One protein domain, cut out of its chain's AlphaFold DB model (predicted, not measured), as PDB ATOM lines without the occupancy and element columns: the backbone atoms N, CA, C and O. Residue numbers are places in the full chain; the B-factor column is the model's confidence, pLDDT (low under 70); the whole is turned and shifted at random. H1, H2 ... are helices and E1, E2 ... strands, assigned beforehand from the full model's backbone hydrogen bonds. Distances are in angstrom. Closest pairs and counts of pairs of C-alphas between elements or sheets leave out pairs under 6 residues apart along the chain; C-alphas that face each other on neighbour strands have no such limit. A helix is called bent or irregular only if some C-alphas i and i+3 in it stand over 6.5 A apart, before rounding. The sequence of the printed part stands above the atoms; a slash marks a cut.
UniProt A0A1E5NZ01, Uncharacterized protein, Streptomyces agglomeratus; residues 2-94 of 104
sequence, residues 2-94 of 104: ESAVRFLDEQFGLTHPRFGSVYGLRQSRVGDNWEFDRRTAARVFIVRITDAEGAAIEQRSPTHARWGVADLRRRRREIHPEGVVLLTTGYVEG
ATOM      1  N   GLU A   2      23.671 167.649  42.337       62.00
ATOM      2  CA  GLU A   2      23.724 169.119  42.262       62.00
ATOM      3  C   GLU A   2      24.530 169.654  41.060       62.00
ATOM      4  O   GLU A   2      24.061 170.515  40.326       62.00
ATOM      5  N   SER A   3      25.682 169.043  40.754       75.50
ATOM      6  CA  SER A   3      26.485 169.391  39.572       75.50
ATOM      7  C   SER A   3      25.778 169.115  38.237       75.50
ATOM      8  O   SER A   3      26.011 169.835  37.275       75.50
ATOM      9  N   ALA A   4      24.923 168.088  38.168       73.69
ATOM     10  CA  ALA A   4      24.184 167.733  36.956       73.69
ATOM     11  C   ALA A   4      22.952 168.627  36.770       73.69
ATOM     12  O   ALA A   4      22.691 169.061  35.658       73.69
ATOM     13  N   VAL A   5      22.238 168.949  37.854       81.81
ATOM     14  CA  VAL A   5      21.125 169.914  37.826       81.81
ATOM     15  C   VAL A   5      21.624 171.281  37.372       81.81
ATOM     16  O   VAL A   5      21.080 171.840  36.428       81.81
ATOM     17  N   ARG A   6      22.714 171.774  37.976       84.94
ATOM     18  CA  ARG A   6      23.311 173.057  37.593       84.94
ATOM     19  C   ARG A   6      23.768 173.067  36.136       84.94
ATOM     20  O   ARG A   6      23.474 174.010  35.418       84.94
ATOM     21  N   PHE A   7      24.428 172.001  35.682       85.38
ATOM     22  CA  PHE A   7      24.824 171.879  34.279       85.38
ATOM     23  C   PHE A   7      23.614 171.908  33.330       85.38
ATOM     24  O   PHE A   7      23.661 172.564  32.292       85.38
ATOM     25  N   LEU A   8      22.525 171.214  33.681       87.00
ATOM     26  CA  LEU A   8      21.313 171.183  32.864       87.00
ATOM     27  C   LEU A   8      20.600 172.536  32.810       87.00
ATOM     28  O   LEU A   8      20.061 172.897  31.766       87.00
ATOM     29  N   ASP A   9      20.625 173.296  33.896       89.75
ATOM     30  CA  ASP A   9      20.103 174.658  33.914       89.75
ATOM     31  C   ASP A   9      20.968 175.610  33.068       89.75
ATOM     32  O   ASP A   9      20.478 176.264  32.146       89.75
ATOM     33  N   GLU A  10      22.285 175.609  33.286       89.44
ATOM     34  CA  GLU A  10      23.220 176.478  32.562       89.44
ATOM     35  C   GLU A  10      23.177 176.233  31.047       89.44
ATOM     36  O   GLU A  10      23.060 177.178  30.263       89.44
ATOM     37  N   GLN A  11      23.232 174.966  30.625       87.50
ATOM     38  CA  GLN A  11      23.308 174.614  29.206       87.50
ATOM     39  C   GLN A  11      21.931 174.554  28.536       87.50
ATOM     40  O   GLN A  11      21.778 175.026  27.412       87.50
ATOM     41  N   PHE A  12      20.911 174.028  29.218       87.69
ATOM     42  CA  PHE A  12      19.615 173.713  28.601       87.69
ATOM     43  C   PHE A  12      18.432 174.481  29.209       87.69
ATOM     44  O   PHE A  12      17.340 174.445  28.651       87.69
ATOM     45  N   GLY A  13      18.617 175.217  30.310       88.38
ATOM     46  CA  GLY A  13      17.531 175.925  30.998       88.38
ATOM     47  C   GLY A  13      16.547 175.010  31.718       88.38
ATOM     48  O   GLY A  13      15.405 175.401  31.952       88.38
ATOM     49  N   LEU A  14      16.954 173.776  32.013       87.06
ATOM     50  CA  LEU A  14      16.117 172.803  32.702       87.06
ATOM     51  C   LEU A  14      16.272 172.984  34.214       87.06
ATOM     52  O   LEU A  14      17.181 172.425  34.821       87.06
ATOM     53  N   THR A  15      15.360 173.742  34.824       83.06
ATOM     54  CA  THR A  15      15.418 174.076  36.260       83.06
ATOM     55  C   THR A  15      14.851 172.979  37.167       83.06
ATOM     56  O   THR A  15      15.195 172.911  38.343       83.06
ATOM     57  N   HIS A  16      13.988 172.102  36.638       81.00
ATOM     58  CA  HIS A  16      13.374 170.992  37.382       81.00
ATOM     59  C   HIS A  16      13.488 169.657  36.621       81.00
ATOM     60  O   HIS A  16      12.470 169.035  36.296       81.00
ATOM     61  N   PRO A  17      14.713 169.208  36.290       77.00
ATOM     62  CA  PRO A  17      14.916 168.024  35.469       77.00
ATOM     63  C   PRO A  17      14.398 166.765  36.169       77.00
ATOM     64  O   PRO A  17      14.755 166.457  37.308       77.00
ATOM     65  N   ARG A  18      13.577 165.994  35.452       76.88
ATOM     66  CA  ARG A  18      13.104 164.678  35.894       76.88
ATOM     67  C   ARG A  18      14.099 163.615  35.450       76.88
ATOM     68  O   ARG A  18      14.070 163.178  34.297       76.88
ATOM     69  N   PHE A  19      14.995 163.228  36.357       71.38
ATOM     70  CA  PHE A  19      16.044 162.252  36.073       71.38
ATOM     71  C   PHE A  19      15.547 160.824  36.180       71.38
ATOM     72  O   PHE A  19      15.209 160.347  37.258       71.38
ATOM     73  N   GLY A  20      15.640 160.104  35.076       64.00
ATOM     74  CA  GLY A  20      15.731 158.666  35.114       64.00
ATOM     75  C   GLY A  20      17.180 158.215  35.291       64.00
ATOM     76  O   GLY A  20      18.041 158.523  34.462       64.00
ATOM     77  N   SER A  21      17.467 157.458  36.352       56.22
ATOM     78  CA  SER A  21      18.754 156.777  36.487       56.22
ATOM     79  C   SER A  21      18.779 155.487  35.662       56.22
ATOM     80  O   SER A  21      18.066 154.536  35.979       56.22
ATOM     81  N   VAL A  22      19.647 155.421  34.653       55.62
ATOM     82  CA  VAL A  22      20.042 154.152  34.033       55.62
ATOM     83  C   VAL A  22      21.511 153.928  34.353       55.62
ATOM     84  O   VAL A  22      22.373 154.719  33.973       55.62
ATOM     85  N   TYR A  23      21.797 152.857  35.086       51.22
ATOM     86  CA  TYR A  23      23.161 152.428  35.360       51.22
ATOM     87  C   TYR A  23      23.478 151.204  34.507       51.22
ATOM     88  O   TYR A  23      22.825 150.171  34.634       51.22
ATOM     89  N   GLY A  24      24.482 151.322  33.643       50.00
ATOM     90  CA  GLY A  24      24.978 150.221  32.829       50.00
ATOM     91  C   GLY A  24      26.479 150.357  32.632       50.00
ATOM     92  O   GLY A  24      26.973 151.444  32.341       50.00
ATOM     93  N   LEU A  25      27.209 149.256  32.799       50.62
ATOM     94  CA  LEU A  25      28.629 149.176  32.475       50.62
ATOM     95  C   LEU A  25      28.760 148.408  31.159       50.62
ATOM     96  O   LEU A  25      28.711 147.180  31.160       50.62
ATOM     97  N   ARG A  26      28.925 149.112  30.032       57.03
ATOM     98  CA  ARG A  26      29.309 148.455  28.777       57.03
ATOM     99  C   ARG A  26      30.823 148.473  28.637       57.03
ATOM    100  O   ARG A  26      31.446 149.528  28.617       57.03
ATOM    101  N   GLN A  27      31.399 147.282  28.533       56.41
ATOM    102  CA  GLN A  27      32.792 147.103  28.154       56.41
ATOM    103  C   GLN A  27      32.852 146.799  26.664       56.41
ATOM    104  O   GLN A  27      32.436 145.729  26.225       56.41
ATOM    105  N   SER A  28      33.366 147.750  25.900       58.12
ATOM    106  CA  SER A  28      33.708 147.545  24.501       58.12
ATOM    107  C   SER A  28      34.844 146.528  24.348       58.12
ATOM    108  O   SER A  28      35.799 146.537  25.140       58.12
ATOM    109  N   ARG A  29      34.757 145.651  23.343       56.75
ATOM    110  CA  ARG A  29      35.831 144.714  22.984       56.75
ATOM    111  C   ARG A  29      36.688 145.301  21.865       56.75
ATOM    112  O   ARG A  29      36.205 146.044  21.021       56.75
ATOM    113  N   VAL A  30      37.968 144.932  21.845       51.81
ATOM    114  CA  VAL A  30      38.855 145.244  20.716       51.81
ATOM    115  C   VAL A  30      38.317 144.508  19.485       51.81
ATOM    116  O   VAL A  30      38.202 143.283  19.523       51.81
ATOM    117  N   GLY A  31      37.957 145.250  18.434       58.34
ATOM    118  CA  GLY A  31      37.311 144.721  17.225       58.34
ATOM    119  C   GLY A  31      35.799 144.957  17.142       58.34
ATOM    120  O   GLY A  31      35.199 144.618  16.122       58.34
ATOM    121  N   ASP A  32      35.184 145.551  18.169       60.62
ATOM    122  CA  ASP A  32      33.899 146.219  17.983       60.62
ATOM    123  C   ASP A  32      34.089 147.436  17.041       60.62
ATOM    124  O   ASP A  32      35.196 147.924  16.835       60.62
ATOM    125  N   ASN A  33      33.000 147.901  16.431       63.59
ATOM    126  CA  ASN A  33      32.917 149.106  15.587       63.59
ATOM    127  C   ASN A  33      33.713 150.318  16.163       63.59
ATOM    128  O   ASN A  33      33.834 150.424  17.376       63.59
ATOM    129  N   TRP A  34      34.209 151.255  15.335       65.25
ATOM    130  CA  TRP A  34      35.099 152.371  15.764       65.25
ATOM    131  C   TRP A  34      34.595 153.164  16.989       65.25
ATOM    132  O   TRP A  34      35.381 153.668  17.788       65.25
ATOM    133  N   GLU A  35      33.271 153.222  17.174       60.47
ATOM    134  CA  GLU A  35      32.581 153.777  18.343       60.47
ATOM    135  C   GLU A  35      32.986 153.123  19.693       60.47
ATOM    136  O   GLU A  35      32.644 153.625  20.765       60.47
ATOM    137  N   PHE A  36      33.688 151.989  19.647       61.22
ATOM    138  CA  PHE A  36      33.970 151.079  20.755       61.22
ATOM    139  C   PHE A  36      35.472 150.808  20.954       61.22
ATOM    140  O   PHE A  36      35.844 150.100  21.888       61.22
ATOM    141  N   ASP A  37      36.361 151.406  20.160       59.66
ATOM    142  CA  ASP A  37      37.807 151.131  20.234       59.66
ATOM    143  C   ASP A  37      38.451 151.530  21.578       59.66
ATOM    144  O   ASP A  37      39.561 151.099  21.907       59.66
ATOM    145  N   ARG A  38      37.752 152.319  22.408       56.94
ATOM    146  CA  ARG A  38      38.191 152.702  23.756       56.94
ATOM    147  C   ARG A  38      37.266 152.148  24.835       56.94
ATOM    148  O   ARG A  38      36.044 152.289  24.783       56.94
ATOM    149  N   ARG A  39      37.871 151.570  25.881       58.31
ATOM    150  CA  ARG A  39      37.163 151.241  27.126       58.31
ATOM    151  C   ARG A  39      36.779 152.536  27.837       58.31
ATOM    152  O   ARG A  39      37.609 153.134  28.516       58.31
ATOM    153  N   THR A  40      35.516 152.922  27.719       57.75
ATOM    154  CA  THR A  40      34.976 154.112  28.379       57.75
ATOM    155  C   THR A  40      33.925 153.693  29.398       57.75
ATOM    156  O   THR A  40      32.851 153.216  29.038       57.75
ATOM    157  N   ALA A  41      34.220 153.875  30.687       58.59
ATOM    158  CA  ALA A  41      33.196 153.793  31.720       58.59
ATOM    159  C   ALA A  41      32.307 155.042  31.619       58.59
ATOM    160  O   ALA A  41      32.775 156.154  31.856       58.59
ATOM    161  N   ALA A  42      31.039 154.865  31.252       58.62
ATOM    162  CA  ALA A  42      30.074 155.953  31.126       58.62
ATOM    163  C   ALA A  42      28.993 155.840  32.210       58.62
ATOM    164  O   ALA A  42      28.453 154.760  32.448       58.62
ATOM    165  N   ARG A  43      28.657 156.963  32.858       62.44
ATOM    166  CA  ARG A  43      27.466 157.088  33.709       62.44
ATOM    167  C   ARG A  43      26.462 157.987  33.004       62.44
ATOM    168  O   ARG A  43      26.823 159.071  32.557       62.44
ATOM    169  N   VAL A  44      25.220 157.528  32.920       66.06
ATOM    170  CA  VAL A  44      24.198 158.116  32.051       66.06
ATOM    171  C   VAL A  44      23.028 158.582  32.888       66.06
ATOM    172  O   VAL A  44      22.576 157.878  33.790       66.06
ATOM    173  N   PHE A  45      22.528 159.765  32.565       68.56
ATOM    174  CA  PHE A  45      21.290 160.287  33.114       68.56
ATOM    175  C   PHE A  45      20.367 160.585  31.943       68.56
ATOM    176  O   PHE A  45      20.746 161.322  31.036       68.56
ATOM    177  N   ILE A  46      19.178 159.989  31.950       74.75
ATOM    178  CA  ILE A  46      18.155 160.269  30.945       74.75
ATOM    179  C   ILE A  46      17.190 161.260  31.575       74.75
ATOM    180  O   ILE A  46      16.654 161.003  32.651       74.75
ATOM    181  N   VAL A  47      16.979 162.399  30.924       77.06
ATOM    182  CA  VAL A  47      16.048 163.424  31.398       77.06
ATOM    183  C   VAL A  47      14.828 163.409  30.498       77.06
ATOM    184  O   VAL A  47      14.950 163.473  29.276       77.06
ATOM    185  N   ARG A  48      13.645 163.313  31.104       79.06
ATOM    186  CA  ARG A  48      12.390 163.497  30.375       79.06
ATOM    187  C   ARG A  48      12.059 164.979  30.333       79.06
ATOM    188  O   ARG A  48      11.963 165.605  31.386       79.06
ATOM    189  N   ILE A  49      11.857 165.486  29.126       84.31
ATOM    190  CA  ILE A  49      11.422 166.853  28.856       84.31
ATOM    191  C   ILE A  49      10.118 166.820  28.061       84.31
ATOM    192  O   ILE A  49       9.812 165.844  27.376       84.31
ATOM    193  N   THR A  50       9.344 167.883  28.179       85.75
ATOM    194  CA  THR A  50       8.163 168.152  27.362       85.75
ATOM    195  C   THR A  50       8.562 168.686  25.988       85.75
ATOM    196  O   THR A  50       9.670 169.191  25.792       85.75
ATOM    197  N   ASP A  51       7.634 168.646  25.031       87.69
ATOM    198  CA  ASP A  51       7.869 169.223  23.703       87.69
ATOM    199  C   ASP A  51       8.151 170.729  23.756       87.69
ATOM    200  O   ASP A  51       8.984 171.224  22.990       87.69
ATOM    201  N   ALA A  52       7.496 171.437  24.683       90.56
ATOM    202  CA  ALA A  52       7.696 172.864  24.916       90.56
ATOM    203  C   ALA A  52       9.106 173.162  25.450       90.56
ATOM    204  O   ALA A  52       9.778 174.053  24.934       90.56
ATOM    205  N   GLU A  53       9.586 172.386  26.427       90.94
ATOM    206  CA  GLU A  53      10.967 172.489  26.923       90.94
ATOM    207  C   GLU A  53      11.978 172.176  25.819       90.94
ATOM    208  O   GLU A  53      12.951 172.907  25.652       90.94
ATOM    209  N   GLY A  54      11.724 171.147  25.005       89.38
ATOM    210  CA  GLY A  54      12.566 170.846  23.851       89.38
ATOM    211  C   GLY A  54      12.639 172.015  22.867       89.38
ATOM    212  O   GLY A  54      13.714 172.334  22.367       89.38
ATOM    213  N   ALA A  55      11.506 172.674  22.597       91.88
ATOM    214  CA  ALA A  55      11.461 173.783  21.646       91.88
ATOM    215  C   ALA A  55      12.235 174.991  22.188       91.88
ATOM    216  O   ALA A  55      12.958 175.649  21.442       91.88
ATOM    217  N   ALA A  56      12.139 175.240  23.496       92.00
ATOM    218  CA  ALA A  56      12.932 176.261  24.166       92.00
ATOM    219  C   ALA A  56      14.439 175.948  24.107       92.00
ATOM    220  O   ALA A  56      15.233 176.846  23.835       92.00
ATOM    221  N   ILE A  57      14.844 174.688  24.302       92.44
ATOM    222  CA  ILE A  57      16.251 174.261  24.214       92.44
ATOM    223  C   ILE A  57      16.836 174.537  22.825       92.44
ATOM    224  O   ILE A  57      17.930 175.095  22.730       92.44
ATOM    225  N   GLU A  58      16.111 174.181  21.764       91.88
ATOM    226  CA  GLU A  58      16.546 174.412  20.378       91.88
ATOM    227  C   GLU A  58      16.696 175.906  20.063       91.88
ATOM    228  O   GLU A  58      17.608 176.300  19.345       91.88
ATOM    229  N   GLN A  59      15.858 176.763  20.652       92.06
ATOM    230  CA  GLN A  59      15.958 178.215  20.476       92.06
ATOM    231  C   GLN A  59      17.133 178.846  21.240       92.06
ATOM    232  O   GLN A  59      17.596 179.920  20.860       92.06
ATOM    233  N   ARG A  60      17.627 178.207  22.310       91.38
ATOM    234  CA  ARG A  60      18.711 178.757  23.147       91.38
ATOM    235  C   ARG A  60      20.075 178.746  22.470       91.38
ATOM    236  O   ARG A  60      20.910 179.578  22.810       91.38
ATOM    237  N   SER A  61      20.330 177.802  21.566       87.50
ATOM    238  CA  SER A  61      21.615 177.712  20.876       87.50
ATOM    239  C   SER A  61      21.463 177.087  19.493       87.50
ATOM    240  O   SER A  61      20.843 176.031  19.383       87.50
ATOM    241  N   PRO A  62      22.124 177.631  18.453       85.12
ATOM    242  CA  PRO A  62      22.167 177.001  17.132       85.12
ATOM    243  C   PRO A  62      22.908 175.652  17.131       85.12
ATOM    244  O   PRO A  62      22.854 174.924  16.144       85.12
ATOM    245  N   THR A  63      23.622 175.319  18.212       84.00
ATOM    246  CA  THR A  63      24.297 174.024  18.379       84.00
ATOM    247  C   THR A  63      23.402 172.952  19.001       84.00
ATOM    248  O   THR A  63      23.797 171.788  19.041       84.00
ATOM    249  N   HIS A  64      22.212 173.310  19.491       88.31
ATOM    250  CA  HIS A  64      21.241 172.341  19.985       88.31
ATOM    251  C   HIS A  64      20.405 171.798  18.829       88.31
ATOM    252  O   HIS A  64      19.849 172.553  18.039       88.31
ATOM    253  N   ALA A  65      20.297 170.474  18.756       85.00
ATOM    254  CA  ALA A  65      19.496 169.793  17.752       85.00
ATOM    255  C   ALA A  65      18.639 168.707  18.404       85.00
ATOM    256  O   ALA A  65      19.114 167.964  19.267       85.00
ATOM    257  N   ARG A  66      17.387 168.585  17.953       87.31
ATOM    258  CA  ARG A  66      16.513 167.464  18.297       87.31
ATOM    259  C   ARG A  66      16.522 166.438  17.173       87.31
ATOM    260  O   ARG A  66      16.175 166.742  16.034       87.31
ATOM    261  N   TRP A  67      16.888 165.205  17.500       86.12
ATOM    262  CA  TRP A  67      16.936 164.103  16.543       86.12
ATOM    263  C   TRP A  67      16.038 162.955  16.979       86.12
ATOM    264  O   TRP A  67      16.030 162.561  18.144       86.12
ATOM    265  N   GLY A  68      15.306 162.393  16.018       83.31
ATOM    266  CA  GLY A  68      14.624 161.120  16.209       83.31
ATOM    267  C   GLY A  68      15.596 159.940  16.137       83.31
ATOM    268  O   GLY A  68      16.757 160.077  15.744       83.31
ATOM    269  N   VAL A  69      15.103 158.736  16.439       78.12
ATOM    270  CA  VAL A  69      15.901 157.493  16.401       78.12
ATOM    271  C   VAL A  69      16.550 157.259  15.034       78.12
ATOM    272  O   VAL A  69      17.704 156.841  14.950       78.12
ATOM    273  N   ALA A  70      15.829 157.543  13.947       81.62
ATOM    274  CA  ALA A  70      16.355 157.388  12.591       81.62
ATOM    275  C   ALA A  70      17.519 158.354  12.308       81.62
ATOM    276  O   ALA A  70      18.533 157.951  11.732       81.62
ATOM    277  N   ASP A  71      17.407 159.606  12.757       85.19
ATOM    278  CA  ASP A  71      18.468 160.602  12.609       85.19
ATOM    279  C   ASP A  71      19.687 160.253  13.452       85.19
ATOM    280  O   ASP A  71      20.801 160.284  12.932       85.19
ATOM    281  N   LEU A  72      19.479 159.814  14.695       79.56
ATOM    282  CA  LEU A  72      20.544 159.321  15.568       79.56
ATOM    283  C   LEU A  72      21.320 158.163  14.923       79.56
ATOM    284  O   LEU A  72      22.549 158.172  14.919       79.56
ATOM    285  N   ARG A  73      20.628 157.200  14.297       78.00
ATOM    286  CA  ARG A  73      21.268 156.082  13.574       78.00
ATOM    287  C   ARG A  73      22.130 156.551  12.404       78.00
ATOM    288  O   ARG A  73      23.224 156.020  12.206       78.00
ATOM    289  N   ARG A  74      21.621 157.514  11.631       83.19
ATOM    290  CA  ARG A  74      22.270 158.048  10.425       83.19
ATOM    291  C   ARG A  74      23.465 158.940  10.759       83.19
ATOM    292  O   ARG A  74      24.499 158.829  10.109       83.19
ATOM    293  N   ARG A  75      23.319 159.796  11.771       80.81
ATOM    294  CA  ARG A  75      24.265 160.860  12.133       80.81
ATOM    295  C   ARG A  75      25.175 160.502  13.301       80.81
ATOM    296  O   ARG A  75      25.900 161.358  13.785       80.81
ATOM    297  N   ARG A  76      25.197 159.248  13.763       75.44
ATOM    298  CA  ARG A  76      26.001 158.833  14.931       75.44
ATOM    299  C   ARG A  76      27.489 159.211  14.865       75.44
ATOM    300  O   ARG A  76      28.115 159.360  15.903       75.44
ATOM    301  N   ARG A  77      28.042 159.383  13.657       74.94
ATOM    302  CA  ARG A  77      29.428 159.826  13.408       74.94
ATOM    303  C   ARG A  77      29.658 161.326  13.624       74.94
ATOM    304  O   ARG A  77      30.801 161.745  13.696       74.94
ATOM    305  N   GLU A  78      28.591 162.115  13.703       78.81
ATOM    306  CA  GLU A  78      28.621 163.557  13.983       78.81
ATOM    307  C   GLU A  78      28.591 163.838  15.501       78.81
ATOM    308  O   GLU A  78      28.760 164.978  15.927       78.81
ATOM    309  N   ILE A  79      28.365 162.811  16.331       74.81
ATOM    310  CA  ILE A  79      28.208 162.939  17.783       74.81
ATOM    311  C   ILE A  79      29.573 162.863  18.468       74.81
ATOM    312  O   ILE A  79      30.259 161.845  18.410       74.81
ATOM    313  N   HIS A  80      29.921 163.922  19.200       66.94
ATOM    314  CA  HIS A  80      31.107 163.980  20.050       66.94
ATOM    315  C   HIS A  80      30.747 164.452  21.468       66.94
ATOM    316  O   HIS A  80      29.840 165.271  21.624       66.94
ATOM    317  N   PRO A  81      31.463 163.983  22.510       65.56
ATOM    318  CA  PRO A  81      32.574 163.023  22.468       65.56
ATOM    319  C   PRO A  81      32.112 161.574  22.225       65.56
ATOM    320  O   PRO A  81      30.947 161.244  22.424       65.56
ATOM    321  N   GLU A  82      33.042 160.691  21.847       63.69
ATOM    322  CA  GLU A  82      32.796 159.272  21.501       63.69
ATOM    323  C   GLU A  82      31.979 158.519  22.570       63.69
ATOM    324  O   GLU A  82      31.139 157.678  22.254       63.69
ATOM    325  N   GLY A  83      32.139 158.884  23.848       60.50
ATOM    326  CA  GLY A  83      31.358 158.326  24.958       60.50
ATOM    327  C   GLY A  83      29.841 158.560  24.865       60.50
ATOM    328  O   GLY A  83      29.083 157.790  25.448       60.50
ATOM    329  N   VAL A  84      29.379 159.569  24.116       69.06
ATOM    330  CA  VAL A  84      27.950 159.829  23.841       69.06
ATOM    331  C   VAL A  84      27.427 158.928  22.717       69.06
ATOM    332  O   VAL A  84      26.251 158.554  22.702       69.06
ATOM    333  N   VAL A  85      28.302 158.500  21.805       69.00
ATOM    334  CA  VAL A  85      27.942 157.564  20.733       69.00
ATOM    335  C   VAL A  85      27.556 156.209  21.319       69.00
ATOM    336  O   VAL A  85      26.556 155.627  20.908       69.00
ATOM    337  N   LEU A  86      28.266 155.755  22.358       67.69
ATOM    338  CA  LEU A  86      27.922 154.553  23.124       67.69
ATOM    339  C   LEU A  86      26.477 154.593  23.653       67.69
ATOM    340  O   LEU A  86      25.794 153.574  23.638       67.69
ATOM    341  N   LEU A  87      26.001 155.767  24.075       70.69
ATOM    342  CA  LEU A  87      24.638 155.975  24.588       70.69
ATOM    343  C   LEU A  87      23.602 155.934  23.481       70.69
ATOM    344  O   LEU A  87      22.556 155.304  23.618       70.69
ATOM    345  N   THR A  88      23.920 156.590  22.373       71.19
ATOM    346  CA  THR A  88      23.064 156.613  21.192       71.19
ATOM    347  C   THR A  88      22.892 155.203  20.641       71.19
ATOM    348  O   THR A  88      21.771 154.770  20.393       71.19
ATOM    349  N   THR A  89      23.990 154.455  20.530       70.62
ATOM    350  CA  THR A  89      23.990 153.049  20.125       70.62
ATOM    351  C   THR A  89      23.275 152.174  21.159       70.62
ATOM    352  O   THR A  89      22.449 151.353  20.783       70.62
ATOM    353  N   GLY A  90      23.486 152.449  22.451       71.81
ATOM    354  CA  GLY A  90      22.654 152.069  23.603       71.81
ATOM    355  C   GLY A  90      21.173 151.995  23.352       71.81
ATOM    356  O   GLY A  90      20.534 150.942  23.418       71.81
ATOM    357  N   TYR A  91      20.650 153.175  23.096       71.38
ATOM    358  CA  TYR A  91      19.243 153.407  22.889       71.38
ATOM    359  C   TYR A  91      18.764 152.776  21.574       71.38
ATOM    360  O   TYR A  91      17.743 152.098  21.537       71.38
ATOM    361  N   VAL A  92      19.547 152.915  20.502       70.50
ATOM    362  CA  VAL A  92      19.244 152.376  19.167       70.50
ATOM    363  C   VAL A  92      19.155 150.849  19.129       70.50
ATOM    364  O   VAL A  92      18.308 150.325  18.398       70.50
ATOM    365  N   GLU A  93      20.047 150.164  19.842       71.25
ATOM    366  CA  GLU A  93      20.167 148.701  19.896       71.25
ATOM    367  C   GLU A  93      19.313 148.085  21.018       71.25
ATOM    368  O   GLU A  93      19.262 146.864  21.146       71.25
ATOM    369  N   GLY A  94      18.627 148.903  21.824       65.06
ATOM    370  CA  GLY A  94      17.645 148.440  22.808       65.06
ATOM    371  C   GLY A  94      18.227 147.875  24.106       65.06
ATOM    372  O   GLY A  94      17.515 147.195  24.841       65.06
TER     373      GLY A  94
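What this domain is: This is residues 2 to 94 of the 104 residues of an uncharacterized protein of Streptomyces agglomeratus (UniProt A0A1E5NZ01). An open frame with few contacts between its parts: the strand hairpin E1 and E2, with its loop of residues 23 to 43, runs along one side, H1 and H2 stand at one end, and the helical hairpin H3 and H4 makes another side. The printed part has 93 residues with named elements H1, E1, E2, H2, H3, H4 in order, mostly helix, the two-stranded sheet antiparallel. It is only just compact, close to loose: radius of gyration of the C-alphas 14.4 A, spans 41 by 29 by 21 A.

Where its parts are: H1, residues 2 to 12, begins at C-alpha 2 (23.724, 169.119, 42.262) and is 15.0 A long. E1 is residues 18 to 22, E2 44 to 48, H2 51 to 60, and H3 69 to 78, irregular, with C-alphas 74 and 77 8.0 A apart. H4, residues 82 to 92, 15.4 A, ends at C-alpha 92 (19.244, 152.376, 19.167).

How they stand to each other: H1 and H2 are close but not clearly touching; their closest C-alphas, Phe 12 and Ile 57, are 5.6 A apart. E1 and E2 have N 20 and O 46 within hydrogen-bond range, 2.8 A. H3 and H4 touch, closest C-alphas Arg 76 and Val 85, 6.2 A, at a shallow tilt of 17 degrees, opposite ways. H2 and H3 are apart. In H1 and H2 every O i to N i+4 pair is within hydrogen-bond range; in H3 4 of 6, in H4 6 of 7.

The domain as a whole: The C-alphas farthest apart, Val 30 and Ala 52, are 41.8 A apart. The printed part has no cut; the link E1 to E2 is long. pLDDT is under 70 at residues 2, 20 to 45, 80 to 86 and 94.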